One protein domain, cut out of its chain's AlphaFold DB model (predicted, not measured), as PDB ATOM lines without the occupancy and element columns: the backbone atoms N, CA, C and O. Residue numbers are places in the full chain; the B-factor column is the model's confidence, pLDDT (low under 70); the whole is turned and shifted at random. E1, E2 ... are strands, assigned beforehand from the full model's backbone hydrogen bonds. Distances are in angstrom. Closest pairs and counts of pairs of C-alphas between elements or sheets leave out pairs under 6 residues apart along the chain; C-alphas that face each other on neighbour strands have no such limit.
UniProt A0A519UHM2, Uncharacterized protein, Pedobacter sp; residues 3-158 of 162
ATOM      1  N   TYR A   3      21.962 -44.869 -18.644       95.00
ATOM      2  CA  TYR A   3      20.979 -44.292 -17.730       95.00
ATOM      3  C   TYR A   3      21.694 -43.615 -16.557       95.00
ATOM      4  O   TYR A   3      22.635 -44.186 -16.007       95.00
ATOM      5  N   ALA A   4      21.228 -42.432 -16.155       92.38
ATOM      6  CA  ALA A   4      21.728 -41.728 -14.978       92.38
ATOM      7  C   ALA A   4      20.578 -41.254 -14.083       92.38
ATOM      8  O   ALA A   4      19.565 -40.742 -14.563       92.38
ATOM      9  N   GLN A   5      20.760 -41.395 -12.767       92.81
ATOM     10  CA  GLN A   5      19.837 -40.888 -11.757       92.81
ATOM     11  C   GLN A   5      20.578 -40.002 -10.760       92.81
ATOM     12  O   GLN A   5      21.534 -40.445 -10.128       92.81
ATOM     13  N   TYR A   6      20.090 -38.780 -10.574       88.81
ATOM     14  CA  TYR A   6      20.602 -37.857  -9.563       88.81
ATOM     15  C   TYR A   6      19.591 -37.714  -8.438       88.81
ATOM     16  O   TYR A   6      18.406 -37.511  -8.702       88.81
ATOM     17  N   ASN A   7      20.065 -37.793  -7.194       90.62
ATOM     18  CA  ASN A   7      19.233 -37.655  -6.005       90.62
ATOM     19  C   ASN A   7      19.713 -36.472  -5.160       90.62
ATOM     20  O   ASN A   7      20.912 -36.295  -4.954       90.62
ATOM     21  N   ASN A   8      18.777 -35.696  -4.629       88.56
ATOM     22  CA  ASN A   8      19.049 -34.637  -3.668       88.56
ATOM     23  C   ASN A   8      17.976 -34.653  -2.576       88.56
ATOM     24  O   ASN A   8      16.793 -34.796  -2.875       88.56
ATOM     25  N   THR A   9      18.381 -34.521  -1.318       91.00
ATOM     26  CA  THR A   9      17.451 -34.474  -0.186       91.00
ATOM     27  C   THR A   9      17.332 -33.041   0.300       91.00
ATOM     28  O   THR A   9      18.345 -32.407   0.587       91.00
ATOM     29  N   ILE A  10      16.097 -32.559   0.410       89.38
ATOM     30  CA  ILE A  10      15.765 -31.246   0.964       89.38
ATOM     31  C   ILE A  10      14.902 -31.401   2.211       89.38
ATOM     32  O   ILE A  10      14.168 -32.384   2.364       89.38
ATOM     33  N   GLU A  11      14.991 -30.416   3.095       89.12
ATOM     34  CA  GLU A  11      14.066 -30.274   4.213       89.12
ATOM     35  C   GLU A  11      12.798 -29.567   3.738       89.12
ATOM     36  O   GLU A  11      12.824 -28.587   2.994       89.12
ATOM     37  N   THR A  12      11.674 -30.135   4.137       87.31
ATOM     38  CA  THR A  12      10.320 -29.729   3.779       87.31
ATOM     39  C   THR A  12       9.435 -29.904   5.006       87.31
ATOM     40  O   THR A  12       9.869 -30.376   6.052       87.31
ATOM     41  N   GLY A  13       8.178 -29.527   4.883       87.06
ATOM     42  CA  GLY A  13       7.144 -29.787   5.859       87.06
ATOM     43  C   GLY A  13       6.176 -30.860   5.412       87.06
ATOM     44  O   GLY A  13       6.406 -31.591   4.445       87.06
ATOM     45  N   TYR A  14       5.053 -30.939   6.110       83.75
ATOM     46  CA  TYR A  14       4.008 -31.893   5.767       83.75
ATOM     47  C   TYR A  14       3.396 -31.585   4.398       83.75
ATOM     48  O   TYR A  14       3.238 -30.425   3.996       83.75
ATOM     49  N   ARG A  15       3.028 -32.656   3.690       85.00
ATOM     50  CA  ARG A  15       2.244 -32.562   2.463       85.00
ATOM     51  C   ARG A  15       0.841 -32.069   2.805       85.00
ATOM     52  O   ARG A  15       0.192 -32.613   3.694       85.00
ATOM     53  N   VAL A  16       0.373 -31.077   2.062       86.69
ATOM     54  CA  VAL A  16      -0.986 -30.551   2.140       86.69
ATOM     55  C   VAL A  16      -1.675 -30.813   0.805       86.69
ATOM     56  O   VAL A  16      -1.193 -30.394  -0.249       86.69
ATOM     57  N   ASP A  17      -2.802 -31.516   0.860       86.00
ATOM     58  CA  ASP A  17      -3.671 -31.757  -0.289       86.00
ATOM     59  C   ASP A  17      -4.775 -30.686  -0.315       86.00
ATOM     60  O   ASP A  17      -5.923 -30.930   0.050       86.00
ATOM     61  N   SER A  18      -4.405 -29.462  -0.699       83.25
ATOM     62  CA  SER A  18      -5.346 -28.364  -0.933       83.25
ATOM     63  C   SER A  18      -4.896 -27.491  -2.103       83.25
ATOM     64  O   SER A  18      -3.703 -27.373  -2.391       83.25
ATOM     65  N   ALA A  19      -5.867 -26.877  -2.785       82.44
ATOM     66  CA  ALA A  19      -5.594 -25.924  -3.851       82.44
ATOM     67  C   ALA A  19      -4.913 -24.674  -3.280       82.44
ATOM     68  O   ALA A  19      -5.405 -24.071  -2.322       82.44
ATOM     69  N   ARG A  20      -3.788 -24.275  -3.874       82.62
ATOM     70  CA  ARG A  20      -3.053 -23.068  -3.497       82.62
ATOM     71  C   ARG A  20      -2.514 -22.376  -4.733       82.62
ATOM     72  O   ARG A  20      -1.974 -23.018  -5.630       82.62
ATOM     73  N   LEU A  21      -2.643 -21.055  -4.755       82.50
ATOM     74  CA  LEU A  21      -1.944 -20.234  -5.733       82.50
ATOM     75  C   LEU A  21      -0.485 -20.116  -5.306       82.50
ATOM     76  O   LEU A  21      -0.216 -19.744  -4.167       82.50
ATOM     77  N   VAL A  22       0.426 -20.442  -6.212       80.75
ATOM     78  CA  VAL A  22       1.872 -20.263  -6.048       80.75
ATOM     79  C   VAL A  22       2.374 -19.274  -7.090       80.75
ATOM     80  O   VAL A  22       1.855 -19.237  -8.209       80.75
ATOM     81  N   ASN A  23       3.357 -18.456  -6.723       77.00
ATOM     82  CA  ASN A  23       3.973 -17.473  -7.607       77.00
ATOM     83  C   ASN A  23       5.444 -17.819  -7.841       77.00
ATOM     84  O   ASN A  23       6.315 -17.495  -7.045       77.00
ATOM     85  N   ASN A  24       5.741 -18.427  -8.983       64.62
ATOM     86  CA  ASN A  24       7.091 -18.894  -9.281       64.62
ATOM     87  C   ASN A  24       7.998 -17.840  -9.942       64.62
ATOM     88  O   ASN A  24       8.834 -18.175 -10.777       64.62
ATOM     89  N   GLY A  25       7.765 -16.552  -9.686       63.34
ATOM     90  CA  GLY A  25       8.532 -15.448 -10.275       63.34
ATOM     91  C   GLY A  25       8.184 -15.105 -11.731       63.34
ATOM     92  O   GLY A  25       8.395 -13.967 -12.138       63.34
ATOM     93  N   ALA A  26       7.605 -16.032 -12.505       63.69
ATOM     94  CA  ALA A  26       7.186 -15.795 -13.895       63.69
ATOM     95  C   ALA A  26       5.671 -15.897 -14.133       63.69
ATOM     96  O   ALA A  26       5.152 -15.229 -15.026       63.69
ATOM     97  N   GLN A  27       4.956 -16.732 -13.371       68.25
ATOM     98  CA  GLN A  27       3.516 -16.969 -13.519       68.25
ATOM     99  C   GLN A  27       2.886 -17.354 -12.173       68.25
ATOM    100  O   GLN A  27       3.540 -17.965 -11.324       68.25
ATOM    101  N   VAL A  28       1.601 -17.020 -12.004       78.38
ATOM    102  CA  VAL A  28       0.766 -17.520 -10.903       78.38
ATOM    103  C   VAL A  28       0.058 -18.785 -11.374       78.38
ATOM    104  O   VAL A  28      -0.607 -18.778 -12.407       78.38
ATOM    105  N   MET A  29       0.188 -19.865 -10.611       81.06
ATOM    106  CA  MET A  29      -0.409 -21.160 -10.936       81.06
ATOM    107  C   MET A  29      -1.170 -21.719  -9.736       81.06
ATOM    108  O   MET A  29      -0.764 -21.532  -8.593       81.06
ATOM    109  N   ASN A  30      -2.262 -22.438 -10.000       83.31
ATOM    110  CA  ASN A  30      -2.959 -23.221  -8.988       83.31
ATOM    111  C   ASN A  30      -2.358 -24.630  -8.906       83.31
ATOM    112  O   ASN A  30      -2.372 -25.370  -9.891       83.31
ATOM    113  N   VAL A  31      -1.856 -25.004  -7.731       83.50
ATOM    114  CA  VAL A  31      -1.370 -26.354  -7.439       83.50
ATOM    115  C   VAL A  31      -2.314 -27.041  -6.463       83.50
ATOM    116  O   VAL A  31      -2.701 -26.472  -5.448       83.50
ATOM    117  N   ALA A  32      -2.677 -28.289  -6.756       83.44
ATOM    118  CA  ALA A  32      -3.575 -29.076  -5.906       83.44
ATOM    119  C   ALA A  32      -2.867 -29.741  -4.712       83.44
ATOM    120  O   ALA A  32      -3.524 -30.298  -3.834       83.44
ATOM    121  N   ARG A  33      -1.526 -29.771  -4.724       86.25
ATOM    122  CA  ARG A  33      -0.686 -30.443  -3.727       86.25
ATOM    123  C   ARG A  33       0.608 -29.668  -3.541       86.25
ATOM    124  O   ARG A  33       1.270 -29.338  -4.525       86.25
ATOM    125  N   TYR A  34       0.984 -29.430  -2.293       87.25
ATOM    126  CA  TYR A  34       2.226 -28.748  -1.941       87.25
ATOM    127  C   TYR A  34       2.765 -29.248  -0.598       87.25
ATOM    128  O   TYR A  34       2.076 -29.936   0.152       87.25
ATOM    129  N   TYR A  35       4.006 -28.902  -0.288       88.31
ATOM    130  CA  TYR A  35       4.662 -29.155   0.989       88.31
ATOM    131  C   TYR A  35       4.982 -27.810   1.632       88.31
ATOM    132  O   TYR A  35       5.417 -26.880   0.954       88.31
ATOM    133  N   ARG A  36       4.755 -27.671   2.937       85.62
ATOM    134  CA  ARG A  36       5.133 -26.441   3.656       85.62
ATOM    135  C   ARG A  36       6.654 -26.340   3.796       85.62
ATOM    136  O   ARG A  36       7.347 -27.338   3.647       85.62
ATOM    137  N   ALA A  37       7.185 -25.158   4.078       81.75
ATOM    138  CA  ALA A  37       8.584 -24.988   4.465       81.75
ATOM    139  C   ALA A  37       8.698 -24.919   5.996       81.75
ATOM    140  O   ALA A  37       8.891 -23.845   6.553       81.75
ATOM    141  N   ASP A  38       8.496 -26.049   6.684       78.12
ATOM    142  CA  ASP A  38       8.530 -26.112   8.156       78.12
ATOM    143  C   ASP A  38       9.537 -27.136   8.724       78.12
ATOM    144  O   ASP A  38       9.482 -27.459   9.904       78.12
ATOM    145  N   ASN A  39      10.485 -27.602   7.895       74.94
ATOM    146  CA  ASN A  39      11.613 -28.504   8.210       74.94
ATOM    147  C   ASN A  39      11.281 -29.797   8.990       74.94
ATOM    148  O   ASN A  39      12.186 -30.506   9.427       74.94
ATOM    149  N   ASN A  40      10.006 -30.165   9.125       81.62
ATOM    150  CA  ASN A  40       9.581 -31.352   9.872       81.62
ATOM    151  C   ASN A  40       9.656 -32.660   9.067       81.62
ATOM    152  O   ASN A  40       9.399 -33.738   9.604       81.62
ATOM    153  N   SER A  41       9.970 -32.598   7.771       86.12
ATOM    154  CA  SER A  41      10.019 -33.755   6.879       86.12
ATOM    155  C   SER A  41      11.142 -33.651   5.849       86.12
ATOM    156  O   SER A  41      11.527 -32.569   5.417       86.12
ATOM    157  N   LYS A  42      11.665 -34.792   5.400       89.44
ATOM    158  CA  LYS A  42      12.680 -34.846   4.341       89.44
ATOM    159  C   LYS A  42      12.046 -35.331   3.049       89.44
ATOM    160  O   LYS A  42      11.383 -36.366   3.034       89.44
ATOM    161  N   PHE A  43      12.313 -34.625   1.957       89.56
ATOM    162  CA  PHE A  43      11.891 -35.032   0.624       89.56
ATOM    163  C   PHE A  43      13.107 -35.324  -0.256       89.56
ATOM    164  O   PHE A  43      14.075 -34.563  -0.269       89.56
ATOM    165  N   SER A  44      13.060 -36.434  -0.999       91.69
ATOM    166  CA  SER A  44      14.119 -36.827  -1.932       91.69
ATOM    167  C   SER A  44      13.707 -36.519  -3.369       91.69
ATOM    168  O   SER A  44      12.874 -37.207  -3.968       91.69
ATOM    169  N   ASN A  45      14.327 -35.475  -3.908       90.94
ATOM    170  CA  ASN A  45      14.281 -35.102  -5.309       90.94
ATOM    171  C   ASN A  45      15.108 -36.099  -6.124       90.94
ATOM    172  O   ASN A  45      16.260 -36.371  -5.790       90.94
ATOM    173  N   LYS A  46      14.532 -36.609  -7.206       92.69
ATOM    174  CA  LYS A  46      15.115 -37.565  -8.142       92.69
ATOM    175  C   LYS A  46      14.982 -37.016  -9.556       92.69
ATOM    176  O   LYS A  46      13.937 -36.481  -9.934       92.69
ATOM    177  N   TYR A  47      16.037 -37.179 -10.337       91.19
ATOM    178  CA  TYR A  47      16.111 -36.748 -11.727       91.19
ATOM    179  C   TYR A  47      16.642 -37.901 -12.571       91.19
ATOM    180  O   TYR A  47      17.694 -38.450 -12.243       91.19
ATOM    181  N   HIS A  48      15.924 -38.268 -13.630       93.56
ATOM    182  CA  HIS A  48      16.221 -39.426 -14.469       93.56
ATOM    183  C   HIS A  48      16.589 -38.992 -15.887       93.56
ATOM    184  O   HIS A  48      15.815 -38.295 -16.551       93.56
ATOM    185  N   PHE A  49      17.752 -39.443 -16.353       93.81
ATOM    186  CA  PHE A  49      18.332 -39.061 -17.633       93.81
ATOM    187  C   PHE A  49      18.688 -40.276 -18.486       93.81
ATOM    188  O   PHE A  49      19.149 -41.303 -17.980       93.81
ATOM    189  N   ILE A  50      18.529 -40.118 -19.797       96.38
ATOM    190  CA  ILE A  50      19.206 -40.930 -20.809       96.38
ATOM    191  C   ILE A  50      20.391 -40.111 -21.304       96.38
ATOM    192  O   ILE A  50      20.221 -38.952 -21.680       96.38
ATOM    193  N   GLU A  51      21.582 -40.696 -21.303       95.19
ATOM    194  CA  GLU A  51      22.810 -39.998 -21.666       95.19
ATOM    195  C   GLU A  51      23.542 -40.658 -22.837       95.19
ATOM    196  O   GLU A  51      23.626 -41.888 -22.970       95.19
ATOM    197  N   VAL A  52      24.132 -39.804 -23.665       96.75
ATOM    198  CA  VAL A  52      25.025 -40.159 -24.763       96.75
ATOM    199  C   VAL A  52      26.386 -39.524 -24.479       96.75
ATOM    200  O   VAL A  52      26.585 -38.337 -24.752       96.75
ATOM    201  N   PRO A  53      27.318 -40.283 -23.882       94.88
ATOM    202  CA  PRO A  53      28.672 -39.812 -23.657       94.88
ATOM    203  C   PRO A  53      29.588 -40.092 -24.851       94.88
ATOM    204  O   PRO A  53      29.497 -41.139 -25.493       94.88
ATOM    205  N   VAL A  54      30.540 -39.193 -25.070       96.62
ATOM    206  CA  VAL A  54      31.684 -39.377 -25.965       96.62
ATOM    207  C   VAL A  54      32.947 -39.125 -25.153       96.62
ATOM    208  O   VAL A  54      33.125 -38.034 -24.612       96.62
ATOM    209  N   TYR A  55      33.818 -40.133 -25.061       95.38
ATOM    210  CA  TYR A  55      35.062 -40.070 -24.293       95.38
ATOM    211  C   TYR A  55      36.280 -40.360 -25.168       95.38
ATOM    212  O   TYR A  55      36.283 -41.297 -25.964       95.38
ATOM    213  N   LEU A  56      37.337 -39.584 -24.949       97.56
ATOM    214  CA  LEU A  56      38.697 -39.873 -25.366       97.56
ATOM    215  C   LEU A  56      39.442 -40.533 -24.199       97.56
ATOM    216  O   LEU A  56      39.419 -40.033 -23.073       97.56
ATOM    217  N   HIS A  57      40.107 -41.649 -24.488       96.31
ATOM    218  CA  HIS A  57      40.909 -42.412 -23.535       96.31
ATOM    219  C   HIS A  57      42.370 -42.404 -23.987       96.31
ATOM    220  O   HIS A  57      42.729 -43.086 -24.945       96.31
ATOM    221  N   THR A  58      43.219 -41.633 -23.311       97.69
ATOM    222  CA  THR A  58      44.642 -41.512 -23.651       97.69
ATOM    223  C   THR A  58      45.478 -42.298 -22.657       97.69
ATOM    224  O   THR A  58      45.513 -41.965 -21.474       97.69
ATOM    225  N   GLN A  59      46.175 -43.333 -23.125       97.19
ATOM    226  CA  GLN A  59      47.119 -44.059 -22.283       97.19
ATOM    227  C   GLN A  59      48.358 -43.190 -22.020       97.19
ATOM    228  O   GLN A  59      49.062 -42.804 -22.949       97.19
ATOM    229  N   LEU A  60      48.622 -42.879 -20.752       97.75
ATOM    230  CA  LEU A  60      49.726 -42.017 -20.321       97.75
ATOM    231  C   LEU A  60      51.045 -42.772 -20.129       97.75
ATOM    232  O   LEU A  60      52.116 -42.176 -20.189       97.75
ATOM    233  N   ASN A  61      50.983 -44.078 -19.864       96.25
ATOM    234  CA  ASN A  61      52.161 -44.922 -19.667       96.25
ATOM    235  C   ASN A  61      52.315 -45.954 -20.799       96.25
ATOM    236  O   ASN A  61      51.416 -46.148 -21.605       96.25
ATOM    237  N   LYS A  62      53.453 -46.658 -20.853       94.06
ATOM    238  CA  LYS A  62      53.704 -47.732 -21.842       94.06
ATOM    239  C   LYS A  62      53.351 -49.140 -21.330       94.06
ATOM    240  O   LYS A  62      53.591 -50.127 -22.022       94.06
ATOM    241  N   SER A  63      52.833 -49.258 -20.104       92.62
ATOM    242  CA  SER A  63      52.572 -50.552 -19.462       92.62
ATOM    243  C   SER A  63      51.359 -51.240 -20.082       92.62
ATOM    244  O   SER A  63      50.287 -50.651 -20.165       92.62
ATOM    245  N   LYS A  64      51.507 -52.508 -20.479       89.56
ATOM    246  CA  LYS A  64      50.386 -53.336 -20.960       89.56
ATOM    247  C   LYS A  64      49.634 -54.029 -19.823       89.56
ATOM    248  O   LYS A  64      48.459 -54.345 -19.968       89.56
ATOM    249  N   THR A  65      50.301 -54.267 -18.696       89.94
ATOM    250  CA  THR A  65      49.715 -54.971 -17.545       89.94
ATOM    251  C   THR A  65      48.889 -54.023 -16.685       89.94
ATOM    252  O   THR A  65      47.783 -54.375 -16.279       89.94
ATOM    253  N   ILE A  66      49.414 -52.814 -16.459       95.12
ATOM    254  CA  ILE A  66      48.820 -51.774 -15.609       95.12
ATOM    255  C   ILE A  66      48.788 -50.448 -16.391       95.12
ATOM    256  O   ILE A  66      49.561 -49.529 -16.099       95.12
ATOM    257  N   PRO A  67      47.989 -50.355 -17.468       96.38
ATOM    258  CA  PRO A  67      47.887 -49.134 -18.251       96.38
ATOM    259  C   PRO A  67      47.223 -48.025 -17.425       96.38
ATOM    260  O   PRO A  67      46.221 -48.257 -16.754       96.38
ATOM    261  N   LEU A  68      47.778 -46.818 -17.471       97.88
ATOM    262  CA  LEU A  68      47.191 -45.621 -16.867       97.88
ATOM    263  C   LEU A  68      46.557 -44.789 -17.978       97.88
ATOM    264  O   LEU A  68      47.247 -44.437 -18.930       97.88
ATOM    265  N   TYR A  69      45.282 -44.449 -17.837       97.62
ATOM    266  CA  TYR A  69      44.541 -43.646 -18.801       97.62
ATOM    267  C   TYR A  69      44.143 -42.301 -18.210       97.62
ATOM    268  O   TYR A  69      43.701 -42.221 -17.063       97.62
ATOM    269  N   TRP A  70      44.249 -41.265 -19.031       98.31
ATOM    270  CA  TRP A  70      43.526 -40.017 -18.856       98.31
ATOM    271  C   TRP A  70      42.266 -40.055 -19.715       98.31
ATOM    272  O   TRP A  70      42.313 -40.373 -20.904       98.31
ATOM    273  N   ASN A  71      41.134 -39.767 -19.088       97.75
ATOM    274  CA  ASN A  71      39.813 -39.838 -19.681       97.75
ATOM    275  C   ASN A  71      39.256 -38.423 -19.762       97.75
ATOM    276  O   ASN A  71      39.180 -37.756 -18.737       97.75
ATOM    277  N   VAL A  72      38.831 -37.984 -20.941       97.81
ATOM    278  CA  VAL A  72      38.164 -36.689 -21.137       97.81
ATOM    279  C   VAL A  72      36.944 -36.913 -22.008       97.81
ATOM    280  O   VAL A  72      37.014 -37.678 -22.963       97.81
ATOM    281  N   GLY A  73      35.816 -36.282 -21.700       96.50
ATOM    282  CA  GLY A  73      34.624 -36.468 -22.512       96.50
ATOM    283  C   GLY A  73      33.549 -35.422 -22.327       96.50
ATOM    284  O   GLY A  73      33.589 -34.595 -21.414       96.50
ATOM    285  N   VAL A  74      32.577 -35.497 -23.224       97.31
ATOM    286  CA  VAL A  74      31.365 -34.685 -23.224       97.31
ATOM    287  C   VAL A  74      30.170 -35.625 -23.208       97.31
ATOM    288  O   VAL A  74      30.166 -36.654 -23.882       97.31
ATOM    289  N   THR A  75      29.149 -35.262 -22.448       96.69
ATOM    290  CA  THR A  75      27.915 -36.027 -22.315       96.69
ATOM    291  C   THR A  75      26.737 -35.132 -22.639       96.69
ATOM    292  O   THR A  75      26.572 -34.077 -22.026       96.69
ATOM    293  N   VAL A  76      25.909 -35.570 -23.586       96.00
ATOM    294  CA  VAL A  76      24.590 -34.985 -23.831       96.00
ATOM    295  C   VAL A  76      23.560 -35.862 -23.136       96.00
ATOM    296  O   VAL A  76      23.526 -37.075 -23.352       96.00
ATOM    297  N   SER A  77      22.730 -35.256 -22.299       94.50
ATOM    298  CA  SER A  77      21.743 -35.949 -21.480       94.50
ATOM    299  C   SER A  77      20.353 -35.383 -21.736       94.50
ATOM    300  O   SER A  77      20.181 -34.173 -21.837       94.50
ATOM    301  N   GLN A  78      19.356 -36.256 -21.798       93.69
ATOM    302  CA  GLN A  78      17.950 -35.888 -21.886       93.69
ATOM    303  C   GLN A  78      17.224 -36.383 -20.635       93.69
ATOM    304  O   GLN A  78      17.161 -37.587 -20.378       93.69
ATOM    305  N   MET A  79      16.668 -35.454 -19.864       91.75
ATOM    306  CA  MET A  79      15.797 -35.747 -18.739       91.75
ATOM    307  C   MET A  79      14.435 -36.186 -19.258       91.75
ATOM    308  O   MET A  79      13.826 -35.497 -20.080       91.75
ATOM    309  N   PHE A  80      13.960 -37.324 -18.766       91.19
ATOM    310  CA  PHE A  80      12.663 -37.881 -19.154       91.19
ATOM    311  C   PHE A  80      11.705 -38.044 -17.969       91.19
ATOM    312  O   PHE A  80      10.510 -38.214 -18.183       91.19
ATOM    313  N   ALA A  81      12.205 -37.986 -16.728       90.75
ATOM    314  CA  ALA A  81      11.367 -38.016 -15.535       90.75
ATOM    315  C   ALA A  81      12.018 -37.288 -14.350       90.75
ATOM    316  O   ALA A  81      13.234 -37.357 -14.145       90.75
ATOM    317  N   SER A  82      11.193 -36.636 -13.526       90.00
ATOM    318  CA  SER A  82      11.595 -36.092 -12.226       90.00
ATOM    319  C   SER A  82      10.417 -36.043 -11.247       90.00
ATOM    320  O   SER A  82       9.255 -35.903 -11.634       90.00
ATOM    321  N   ASN A  83      10.709 -36.162  -9.954       90.38
ATOM    322  CA  ASN A  83       9.762 -35.889  -8.870       90.38
ATOM    323  C   ASN A  83      10.166 -34.653  -8.047       90.38
ATOM    324  O   ASN A  83       9.664 -34.492  -6.937       90.38
ATOM    325  N   ALA A  84      11.110 -33.848  -8.539       87.38
ATOM    326  CA  ALA A  84      11.713 -32.806  -7.734       87.38
ATOM    327  C   ALA A  84      10.727 -31.681  -7.390       87.38
ATOM    328  O   ALA A  84       9.835 -31.336  -8.166       87.38
ATOM    329  N   LEU A  85      10.893 -31.119  -6.195       88.38
ATOM    330  CA  LEU A  85      10.098 -29.997  -5.721       88.38
ATOM    331  C   LEU A  85      10.789 -28.667  -6.029       88.38
ATOM    332  O   LEU A  85      12.012 -28.543  -5.946       88.38
ATOM    333  N   ILE A  86       9.976 -27.665  -6.338       85.62
ATOM    334  CA  ILE A  86      10.361 -26.281  -6.595       85.62
ATOM    335  C   ILE A  86       9.837 -25.433  -5.442       85.62
ATOM    336  O   ILE A  86       8.694 -25.602  -5.021       85.62
ATOM    337  N   PHE A  87      10.677 -24.540  -4.925       84.56
ATOM    338  CA  PHE A  87      10.310 -23.631  -3.845       84.56
ATOM    339  C   PHE A  87       9.704 -22.337  -4.393       84.56
ATOM    340  O   PHE A  87      10.331 -21.665  -5.209       84.56
ATOM    341  N   ASP A  88       8.519 -21.968  -3.908       83.38
ATOM    342  CA  ASP A  88       7.923 -20.646  -4.100       83.38
ATOM    343  C   ASP A  88       8.220 -19.761  -2.881       83.38
ATOM    344  O   ASP A  88       7.653 -19.949  -1.799       83.38
ATOM    345  N   GLY A  89       9.082 -18.760  -3.075       74.81
ATOM    346  CA  GLY A  89       9.429 -17.787  -2.039       74.81
ATOM    347  C   GLY A  89       8.302 -16.814  -1.678       74.81
ATOM    348  O   GLY A  89       8.307 -16.281  -0.574       74.81
ATOM    349  N   GLY A  90       7.324 -16.597  -2.562       79.25
ATOM    350  CA  GLY A  90       6.179 -15.724  -2.307       79.25
ATOM    351  C   GLY A  90       5.158 -16.340  -1.353       79.25
ATOM    352  O   GLY A  90       4.553 -15.628  -0.554       79.25
ATOM    353  N   THR A  91       4.976 -17.664  -1.400       81.25
ATOM    354  CA  THR A  91       4.004 -18.361  -0.538       81.25
ATOM    355  C   THR A  91       4.617 -19.308   0.490       81.25
ATOM    356  O   THR A  91       3.881 -19.801   1.349       81.25
ATOM    357  N   GLY A  92       5.933 -19.534   0.449       83.38
ATOM    358  CA  GLY A  92       6.662 -20.357   1.418       83.38
ATOM    359  C   GLY A  92       6.354 -21.850   1.302       83.38
ATOM    360  O   GLY A  92       6.315 -22.556   2.313       83.38
ATOM    361  N   VAL A  93       6.080 -22.335   0.087       87.06
ATOM    362  CA  VAL A  93       5.723 -23.738  -0.160       87.06
ATOM    363  C   VAL A  93       6.578 -24.358  -1.255       87.06
ATOM    364  O   VAL A  93       7.067 -23.685  -2.158       87.06
ATOM    365  N   TYR A  94       6.716 -25.673  -1.185       87.88
ATOM    366  CA  TYR A  94       7.326 -26.505  -2.205       87.88
ATOM    367  C   TYR A  94       6.245 -27.225  -3.012       87.88
ATOM    368  O   TYR A  94       5.312 -27.789  -2.443       87.88
ATOM    369  N   TYR A  95       6.366 -27.260  -4.331       86.56
ATOM    370  CA  TYR A  95       5.398 -27.925  -5.208       86.56
ATOM    371  C   TYR A  95       6.108 -28.565  -6.404       86.56
ATOM    372  O   TYR A  95       7.275 -28.285  -6.668       86.56
ATOM    373  N   LYS A  96       5.423 -29.467  -7.109       85.06
ATOM    374  CA  LYS A  96       5.969 -30.135  -8.295       85.06
ATOM    375  C   LYS A  96       5.474 -29.432  -9.557       85.06
ATOM    376  O   LYS A  96       4.267 -29.294  -9.730       85.06
ATOM    377  N   ASP A  97       6.391 -29.078 -10.452       79.62
ATOM    378  CA  ASP A  97       6.062 -28.692 -11.825       79.62
ATOM    379  C   ASP A  97       7.206 -29.081 -12.774       79.62
ATOM    380  O   ASP A  97       8.368 -28.741 -12.566       79.62
ATOM    381  N   GLU A  98       6.857 -29.839 -13.810       71.12
ATOM    382  CA  GLU A  98       7.792 -30.397 -14.787       71.12
ATOM    383  C   GLU A  98       8.193 -29.393 -15.876       71.12
ATOM    384  O   GLU A  98       9.178 -29.614 -16.577       71.12
ATOM    385  N   LYS A  99       7.485 -28.263 -16.002       71.50
ATOM    386  CA  LYS A  99       7.718 -27.261 -17.058       71.50
ATOM    387  C   LYS A  99       8.966 -26.404 -16.850       71.50
ATOM    388  O   LYS A  99       9.358 -25.670 -17.752       71.50
ATOM    389  N   PHE A 100       9.581 -26.471 -15.675       71.31
ATOM    390  CA  PHE A 100      10.646 -25.548 -15.285       71.31
ATOM    391  C   PHE A 100      12.064 -26.099 -15.416       71.31
ATOM    392  O   PHE A 100      13.036 -25.369 -15.178       71.31
ATOM    393  N   TYR A 101      12.193 -27.363 -15.799       76.81
ATOM    394  CA  TYR A 101      13.484 -27.992 -16.012       76.81
ATOM    395  C   TYR A 101      13.992 -27.748 -17.432       76.81
ATOM    396  O   TYR A 101      13.232 -27.779 -18.399       76.81
ATOM    397  N   HIS A 102      15.305 -27.571 -17.578       75.56
ATOM    398  CA  HIS A 102      15.932 -27.805 -18.874       75.56
ATOM    399  C   HIS A 102      16.120 -29.307 -19.043       75.56
ATOM    400  O   HIS A 102      16.967 -29.920 -18.390       75.56
ATOM    401  N   ASN A 103      15.317 -29.915 -19.913       84.25
ATOM    402  CA  ASN A 103      15.369 -31.363 -20.072       84.25
ATOM    403  C   ASN A 103      16.658 -31.805 -20.778       84.25
ATOM    404  O   ASN A 103      17.209 -32.841 -20.428       84.25
ATOM    405  N   THR A 104      17.182 -31.021 -21.717       91.56
ATOM    406  CA  THR A 104      18.482 -31.304 -22.336       91.56
ATOM    407  C   THR A 104      19.600 -30.685 -21.505       91.56
ATOM    408  O   THR A 104      19.580 -29.489 -21.227       91.56
ATOM    409  N   GLN A 105      20.585 -31.493 -21.125       91.12
ATOM    410  CA  GLN A 105      21.749 -31.088 -20.347       91.12
ATOM    411  C   GLN A 105      23.027 -31.463 -21.094       91.12
ATOM    412  O   GLN A 105      23.116 -32.535 -21.694       91.12
ATOM    413  N   VAL A 106      24.033 -30.595 -21.040       94.62
ATOM    414  CA  VAL A 106      25.371 -30.870 -21.569       94.62
ATOM    415  C   VAL A 106      26.365 -30.828 -20.424       94.62
ATOM    416  O   VAL A 106      26.367 -29.898 -19.615       94.62
ATOM    417  N   ALA A 107      27.230 -31.833 -20.360       94.94
ATOM    418  CA  ALA A 107      28.277 -31.923 -19.361       94.94
ATOM    419  C   ALA A 107      29.632 -32.217 -19.996       94.94
ATOM    420  O   ALA A 107      29.715 -32.939 -20.984       94.94
ATOM    421  N   ALA A 108      30.691 -31.701 -19.386       96.81
ATOM    422  CA  ALA A 108      32.065 -32.096 -19.660       96.81
ATOM    423  C   ALA A 108      32.615 -32.854 -18.449       96.81
ATOM    424  O   ALA A 108      32.236 -32.581 -17.307       96.81
ATOM    425  N   GLY A 109      33.500 -33.815 -18.682       96.94
ATOM    426  CA  GLY A 109      34.115 -34.597 -17.620       96.94
ATOM    427  C   GLY A 109      35.557 -34.961 -17.925       96.94
ATOM    428  O   GLY A 109      35.962 -35.055 -19.082       96.94
ATOM    429  N   THR A 110      36.322 -35.177 -16.863       98.06
ATOM    430  CA  THR A 110      37.702 -35.654 -16.918       98.06
ATOM    431  C   THR A 110      37.952 -36.641 -15.783       98.06
ATOM    432  O   THR A 110      37.305 -36.569 -14.742       98.06
ATOM    433  N   GLY A 111      38.902 -37.552 -15.939       98.00
ATOM    434  CA  GLY A 111      39.273 -38.491 -14.887       98.00
ATOM    435  C   GLY A 111      40.529 -39.270 -15.224       98.00
ATOM    436  O   GLY A 111      41.020 -39.223 -16.350       98.00
ATOM    437  N   PHE A 112      41.032 -40.013 -14.251       98.25
ATOM    438  CA  PHE A 112      42.146 -40.932 -14.448       98.25
ATOM    439  C   PHE A 112      41.691 -42.335 -14.100       98.25
ATOM    440  O   PHE A 112      40.926 -42.519 -13.159       98.25
ATOM    441  N   SER A 113      42.160 -43.329 -14.844       97.88
ATOM    442  CA  SER A 113      41.848 -44.722 -14.544       97.88
ATOM    443  C   SER A 113      43.047 -45.624 -14.745       97.88
ATOM    444  O   SER A 113      43.761 -45.510 -15.739       97.88
ATOM    445  N   VAL A 114      43.229 -46.564 -13.830       97.56
ATOM    446  CA  VAL A 114      44.212 -47.636 -13.936       97.56
ATOM    447  C   VAL A 114      43.513 -48.892 -14.438       97.56
ATOM    448  O   VAL A 114      42.474 -49.285 -13.910       97.56
ATOM    449  N   GLY A 115      44.080 -49.516 -15.468       95.94
ATOM    450  CA  GLY A 115      43.659 -50.822 -15.948       95.94
ATOM    451  C   GLY A 115      44.227 -51.941 -15.082       95.94
ATOM    452  O   GLY A 115      45.433 -52.031 -14.862       95.94
ATOM    453  N   LEU A 116      43.341 -52.805 -14.612       94.31
ATOM    454  CA  LEU A 116      43.616 -54.029 -13.881       94.31
ATOM    455  C   LEU A 116      43.187 -55.218 -14.739       94.31
ATOM    456  O   LEU A 116      42.269 -55.119 -15.557       94.31
ATOM    457  N   LEU A 117      43.841 -56.365 -14.537       91.81
ATOM    458  CA  LEU A 117      43.516 -57.612 -15.240       91.81
ATOM    459  C   LEU A 117      43.502 -57.448 -16.774       91.81
ATOM    460  O   LEU A 117      42.722 -58.103 -17.467       91.81
ATOM    461  N   SER A 118      44.374 -56.585 -17.307       86.31
ATOM    462  CA  SER A 118      44.371 -56.143 -18.711       86.31
ATOM    463  C   SER A 118      44.520 -57.281 -19.732       86.31
ATOM    464  O   SER A 118      44.069 -57.152 -20.864       86.31
ATOM    465  N   GLY A 119      45.125 -58.410 -19.342       84.94
ATOM    466  CA  GLY A 119      45.257 -59.613 -20.180       84.94
ATOM    467  C   GLY A 119      44.125 -60.643 -20.037       84.94
ATOM    468  O   GLY A 119      44.186 -61.701 -20.665       84.94
ATOM    469  N   SER A 120      43.123 -60.382 -19.194       88.69
ATOM    470  CA  SER A 120      42.008 -61.303 -18.934       88.69
ATOM    471  C   SER A 120      40.845 -61.110 -19.920       88.69
ATOM    472  O   SER A 120      40.865 -60.216 -20.765       88.69
ATOM    473  N   LYS A 121      39.803 -61.946 -19.806       90.50
ATOM    474  CA  LYS A 121      38.528 -61.757 -20.529       90.50
ATOM    475  C   LYS A 121      37.702 -60.576 -19.998       90.50
ATOM    476  O   LYS A 121      36.816 -60.098 -20.703       90.50
ATOM    477  N   PHE A 122      38.009 -60.113 -18.783       93.06
ATOM    478  CA  PHE A 122      37.299 -59.043 -18.085       93.06
ATOM    479  C   PHE A 122      38.269 -57.963 -17.575       93.06
ATOM    480  O   PHE A 122      38.434 -57.817 -16.362       93.06
ATOM    481  N   PRO A 123      38.959 -57.213 -18.456       94.25
ATOM    482  CA  PRO A 123      39.715 -56.043 -18.027       94.25
ATOM    483  C   PRO A 123      38.836 -55.070 -17.239       94.25
ATOM    484  O   PRO A 123      37.692 -54.799 -17.616       94.25
ATOM    485  N   VAL A 124      39.388 -54.522 -16.159       95.94
ATOM    486  CA  VAL A 124      38.693 -53.574 -15.282       95.94
ATOM    487  C   VAL A 124      39.469 -52.273 -15.241       95.94
ATOM    488  O   VAL A 124      40.671 -52.287 -15.006       95.94
ATOM    489  N   TRP A 125      38.810 -51.142 -15.454       96.50
ATOM    490  CA  TRP A 125      39.395 -49.818 -15.259       96.50
ATOM    491  C   TRP A 125      38.776 -49.182 -14.026       96.50
ATOM    492  O   TRP A 125      37.555 -49.177 -13.893       96.50
ATOM    493  N   ILE A 126      39.612 -48.644 -13.142       97.81
ATOM    494  CA  ILE A 126      39.166 -47.972 -11.921       97.81
ATOM    495  C   ILE A 126      39.900 -46.652 -11.727       97.81
ATOM    496  O   ILE A 126      41.111 -46.582 -11.946       97.81
ATOM    497  N   GLY A 127      39.192 -45.614 -11.293       97.75
ATOM    498  CA  GLY A 127      39.840 -44.403 -10.806       97.75
ATOM    499  C   GLY A 127      38.916 -43.198 -10.650       97.75
ATOM    500  O   GLY A 127      37.720 -43.284 -10.933       97.75
ATOM    501  N   PRO A 128      39.457 -42.083 -10.135       98.06
ATOM    502  CA  PRO A 128      38.676 -40.899  -9.827       98.06
ATOM    503  C   PRO A 128      38.278 -40.130 -11.090       98.06
ATOM    504  O   PRO A 128      39.027 -40.057 -12.070       98.06
ATOM    505  N   SER A 129      37.127 -39.471 -11.023       97.25
ATOM    506  CA  SER A 129      36.622 -38.597 -12.075       97.25
ATOM    507  C   SER A 129      35.944 -37.350 -11.520       97.25
ATOM    508  O   SER A 129      35.551 -37.274 -10.354       97.25
ATOM    509  N   ALA A 130      35.834 -36.342 -12.376       96.94
ATOM    510  CA  ALA A 130      35.118 -35.108 -12.128       96.94
ATOM    511  C   ALA A 130      34.250 -34.766 -13.341       96.94
ATOM    512  O   ALA A 130      34.640 -34.977 -14.492       96.94
ATOM    513  N   ARG A 131      33.066 -34.213 -13.084       94.88
ATOM    514  CA  ARG A 131      32.099 -33.813 -14.108       94.88
ATOM    515  C   ARG A 131      31.512 -32.448 -13.770       94.88
ATOM    516  O   ARG A 131      31.193 -32.165 -12.618       94.88
ATOM    517  N   TYR A 132      31.352 -31.628 -14.799       93.56
ATOM    518  CA  TYR A 132      30.746 -30.304 -14.754       93.56
ATOM    519  C   TYR A 132      29.575 -30.256 -15.740       93.56
ATOM    520  O   TYR A 132      29.757 -30.537 -16.925       93.56
ATOM    521  N   GLN A 133      28.377 -29.909 -15.271       91.00
ATOM    522  CA  GLN A 133      27.212 -29.681 -16.128       91.00
ATOM    523  C   GLN A 133      27.176 -28.217 -16.570       91.00
ATOM    524  O   GLN A 133      26.911 -27.308 -15.779       91.00
ATOM    525  N   ALA A 134      27.463 -27.999 -17.853       88.38
ATOM    526  CA  ALA A 134      27.488 -26.681 -18.471       88.38
ATOM    527  C   ALA A 134      26.083 -26.097 -18.642       88.38
ATOM    528  O   ALA A 134      25.909 -24.882 -18.595       88.38
ATOM    529  N   THR A 135      25.072 -26.949 -18.786       86.75
ATOM    530  CA  THR A 135      23.675 -26.521 -18.810       86.75
ATOM    531  C   THR A 135      23.130 -26.358 -17.386       86.75
ATOM    532  O   THR A 135      23.548 -27.034 -16.446       86.75
ATOM    533  N   GLN A 136      22.221 -25.399 -17.207       83.31
ATOM    534  CA  GLN A 136      21.555 -25.155 -15.928       83.31
ATOM    535  C   GLN A 136      20.433 -26.171 -15.716       83.31
ATOM    536  O   GLN A 136      19.687 -26.468 -16.650       83.31
ATOM    537  N   LEU A 137      20.252 -26.646 -14.481       78.38
ATOM    538  CA  LEU A 137      19.184 -27.602 -14.159       78.38
ATOM    539  C   LEU A 137      17.778 -26.984 -14.284       78.38
ATOM    540  O   LEU A 137      16.846 -27.632 -14.759       78.38
ATOM    541  N   PHE A 138      17.649 -25.720 -13.885       76.00
ATOM    542  CA  PHE A 138      16.404 -24.958 -13.916       76.00
ATOM    543  C   PHE A 138      16.494 -23.823 -14.931       76.00
ATOM    544  O   PHE A 138      17.573 -23.286 -15.188       76.00
ATOM    545  N   THR A 139      15.349 -23.436 -15.478       67.69
ATOM    546  CA  THR A 139      15.223 -22.211 -16.272       67.69
ATOM    547  C   THR A 139      15.521 -20.968 -15.416       67.69
ATOM    548  O   THR A 139      15.292 -20.953 -14.204       67.69
ATOM    549  N   ASN A 140      16.019 -19.893 -16.046       60.69
ATOM    550  CA  ASN A 140      16.455 -18.650 -15.377       60.69
ATOM    551  C   ASN A 140      15.357 -17.922 -14.567       60.69
ATOM    552  O   ASN A 140      15.642 -16.910 -13.934       60.69
ATOM    553  N   GLN A 141      14.111 -18.398 -14.599       57.53
ATOM    554  CA  GLN A 141      12.964 -17.762 -13.952       57.53
ATOM    555  C   GLN A 141      12.871 -18.040 -12.437       57.53
ATOM    556  O   GLN A 141      12.143 -17.332 -11.753       57.53
ATOM    557  N   ILE A 142      13.608 -19.028 -11.901       56.16
ATOM    558  CA  ILE A 142      13.379 -19.558 -10.534       56.16
ATOM    559  C   ILE A 142      14.626 -19.520  -9.646       56.16
ATOM    560  O   ILE A 142      14.552 -19.359  -8.431       56.16
ATOM    561  N   SER A 143      15.807 -19.707 -10.228       57.00
ATOM    562  CA  SER A 143      17.066 -19.768  -9.488       57.00
ATOM    563  C   SER A 143      18.151 -19.139 -10.348       57.00
ATOM    564  O   SER A 143      18.178 -19.373 -11.554       57.00
ATOM    565  N   GLY A 144      19.042 -18.339  -9.751       61.88
ATOM    566  CA  GLY A 144      20.199 -17.780 -10.463       61.88
ATOM    567  C   GLY A 144      21.055 -18.866 -11.136       61.88
ATOM    568  O   GLY A 144      20.833 -20.058 -10.930       61.88
ATOM    569  N   LYS A 145      22.060 -18.471 -11.933       67.12
ATOM    570  CA  LYS A 145      22.882 -19.411 -12.722       67.12
ATOM    571  C   LYS A 145      23.604 -20.431 -11.822       67.12
ATOM    572  O   LYS A 145      24.685 -20.156 -11.312       67.12
ATOM    573  N   LYS A 146      23.005 -21.609 -11.621       71.19
ATOM    574  CA  LYS A 146      23.563 -22.709 -10.825       71.19
ATOM    575  C   LYS A 146      23.934 -23.864 -11.743       71.19
ATOM    576  O   LYS A 146      23.084 -24.405 -12.448       71.19
ATOM    577  N   HIS A 147      25.208 -24.233 -11.703       82.31
ATOM    578  CA  HIS A 147      25.767 -25.363 -12.435       82.31
ATOM    579  C   HIS A 147      26.018 -26.522 -11.475       82.31
ATOM    580  O   HIS A 147      26.355 -26.306 -10.310       82.31
ATOM    581  N   LEU A 148      25.846 -27.752 -11.958       83.25
ATOM    582  CA  LEU A 148      26.123 -28.948 -11.166       83.25
ATOM    583  C   LEU A 148      27.567 -29.393 -11.379       83.25
ATOM    584  O   LEU A 148      28.048 -29.464 -12.508       83.25
ATOM    585  N   MET A 149      28.236 -29.744 -10.286       90.38
ATOM    586  CA  MET A 149      29.575 -30.326 -10.285       90.38
ATOM    587  C   MET A 149      29.576 -31.591  -9.443       90.38
ATOM    588  O   MET A 149      28.906 -31.650  -8.414       90.38
ATOM    589  N   SER A 150      30.333 -32.597  -9.868       90.56
ATOM    590  CA  SER A 150      30.475 -33.848  -9.128       90.56
ATOM    591  C   SER A 150      31.895 -34.387  -9.222       90.56
ATOM    592  O   SER A 150      32.510 -34.330 -10.285       90.56
ATOM    593  N   ALA A 151      32.374 -34.960  -8.122       94.81
ATOM    594  CA  ALA A 151      33.537 -35.839  -8.083       94.81
ATOM    595  C   ALA A 151      33.052 -37.276  -7.847       94.81
ATOM    596  O   ALA A 151      32.047 -37.490  -7.164       94.81
ATOM    597  N   SER A 152      33.701 -38.262  -8.454       93.75
ATOM    598  CA  SER A 152      33.242 -39.654  -8.450       93.75
ATOM    599  C   SER A 152      34.411 -40.634  -8.520       93.75
ATOM    600  O   SER A 152      35.552 -40.249  -8.768       93.75
ATOM    601  N   MET A 153      34.116 -41.906  -8.256       96.62
ATOM    602  CA  MET A 153      35.011 -43.032  -8.496       96.62
ATOM    603  C   MET A 153      34.346 -43.921  -9.538       96.62
ATOM    604  O   MET A 153      33.242 -44.414  -9.306       96.62
ATOM    605  N   ASP A 154      35.013 -44.126 -10.665       94.00
ATOM    606  CA  ASP A 154      34.472 -44.891 -11.777       94.00
ATOM    607  C   ASP A 154      35.074 -46.292 -11.792       94.00
ATOM    608  O   ASP A 154      36.279 -46.466 -11.608       94.00
ATOM    609  N   ILE A 155      34.231 -47.290 -12.053       96.00
ATOM    610  CA  ILE A 155      34.633 -48.673 -12.311       96.00
ATOM    611  C   ILE A 155      34.017 -49.088 -13.645       96.00
ATOM    612  O   ILE A 155      32.805 -48.986 -13.835       96.00
ATOM    613  N   ARG A 156      34.843 -49.570 -14.574       93.81
ATOM    614  CA  ARG A 156      34.411 -50.034 -15.895       93.81
ATOM    615  C   ARG A 156      34.936 -51.434 -16.157       93.81
ATOM    616  O   ARG A 156      36.142 -51.645 -16.152       93.81
ATOM    617  N   VAL A 157      34.034 -52.367 -16.442       94.44
ATOM    618  CA  VAL A 157      34.386 -53.714 -16.904       94.44
ATOM    619  C   VAL A 157      34.233 -53.750 -18.417       94.44
ATOM    620  O   VAL A 157      33.180 -53.391 -18.944       94.44
ATOM    621  N   ILE A 158      35.288 -54.155 -19.117       90.06
ATOM    622  CA  ILE A 158      35.294 -54.273 -20.573       90.06
ATOM    623  C   ILE A 158      35.214 -55.758 -20.911       90.06
ATOM    624  O   ILE A 158      36.006 -56.559 -20.421       90.06
TER     625      ILE A 158
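What this domain is: This is residues 3 to 158 of the 162 residues of an uncharacterized protein of Pedobacter sp (UniProt A0A519UHM2). A long sheet of six strands, E1, E5, E6, E9, E10 and E11, is rolled like part of a barrel and left open between its edge strands E1 and E11. A small head of short strands lies at one end of it: the three-stranded sheet E4, E8, E7 and the hairpin E2 and E3. The printed part has 156 residues with no named helix and eleven named strands, E1 to E11 in order along the chain; the class is all strand, and the three sheets are antiparallel. The whole is loose, with a radius of gyration of the C-alphas of 20.6 A, and its outline is a rod spanning 64 by 28 by 21 A.

Where its parts are: In the largest sheet, E5, residues 41 to 59, is the longest strand at 48.3 A, from C-alpha 41 at (10.019, -33.755, 6.879) to C-alpha 59 at (47.119, -44.059, -22.283). E6 is residues 68 to 82, 37.1 A; E9 is residues 104 to 116, 34.9 A; E10 is residues 124 to 133, 26.5 A. The edge strands are E1, residues 3 to 12, 28.1 A, and E11, residues 149 to 157, 24.8 A, which ends at C-alpha 157 at (34.386, -53.714, -16.904). The short strands are E2, residues 20 to 23, E3, residues 28 to 31, E4, residues 34 to 36, E7, residues 86 to 88, and E8, residues 93 to 95.

How they stand to each other: The largest sheet runs E1, E5, E6, E9, E10, E11; it is strongly twisted, and it is curled, the way across it turning by 197 degrees. E5 bends by 72 degrees at residue 52 and E6 by 70 degrees at residue 79. E1 and E5 are antiparallel at 148 degrees, with N 6 and O 47 2.9 A apart, within hydrogen-bond range. So are N 52 of E5 and O 76 of E6, at 2.8 A, and N 109 of E9 and O 73 of E6, at 2.8 A. E9, E10 and E11 form a meander, each strand the antiparallel neighbour of the one before; N 110 and O 130 are 2.9 A apart, and N 129 and O 152 2.9 A. E1 and E11 are apart. In the sheet E4, E8, E7, N 35 and O 94 are 2.8 A apart, and N 86 and O 95 2.8 A. In the hairpin E2 and E3, N 22 and O 29 are 2.9 A apart. The closest C-alphas of E1 and E4 are those of Thr 12 and Arg 36, 6.1 A apart; those of E2 and E7 are Asn 23 and Asp 88, 6.2 A.

The domain as a whole: The two C-alphas farthest apart are those of Ala 19 and Lys 62, at 65.7 A. The printed part has no cut. The link from E10 to E11, residues 134 to 148, is long. Mean pLDDT of the printed part is 87.7; residues 24 to 27 and 139 to 145 are under 70.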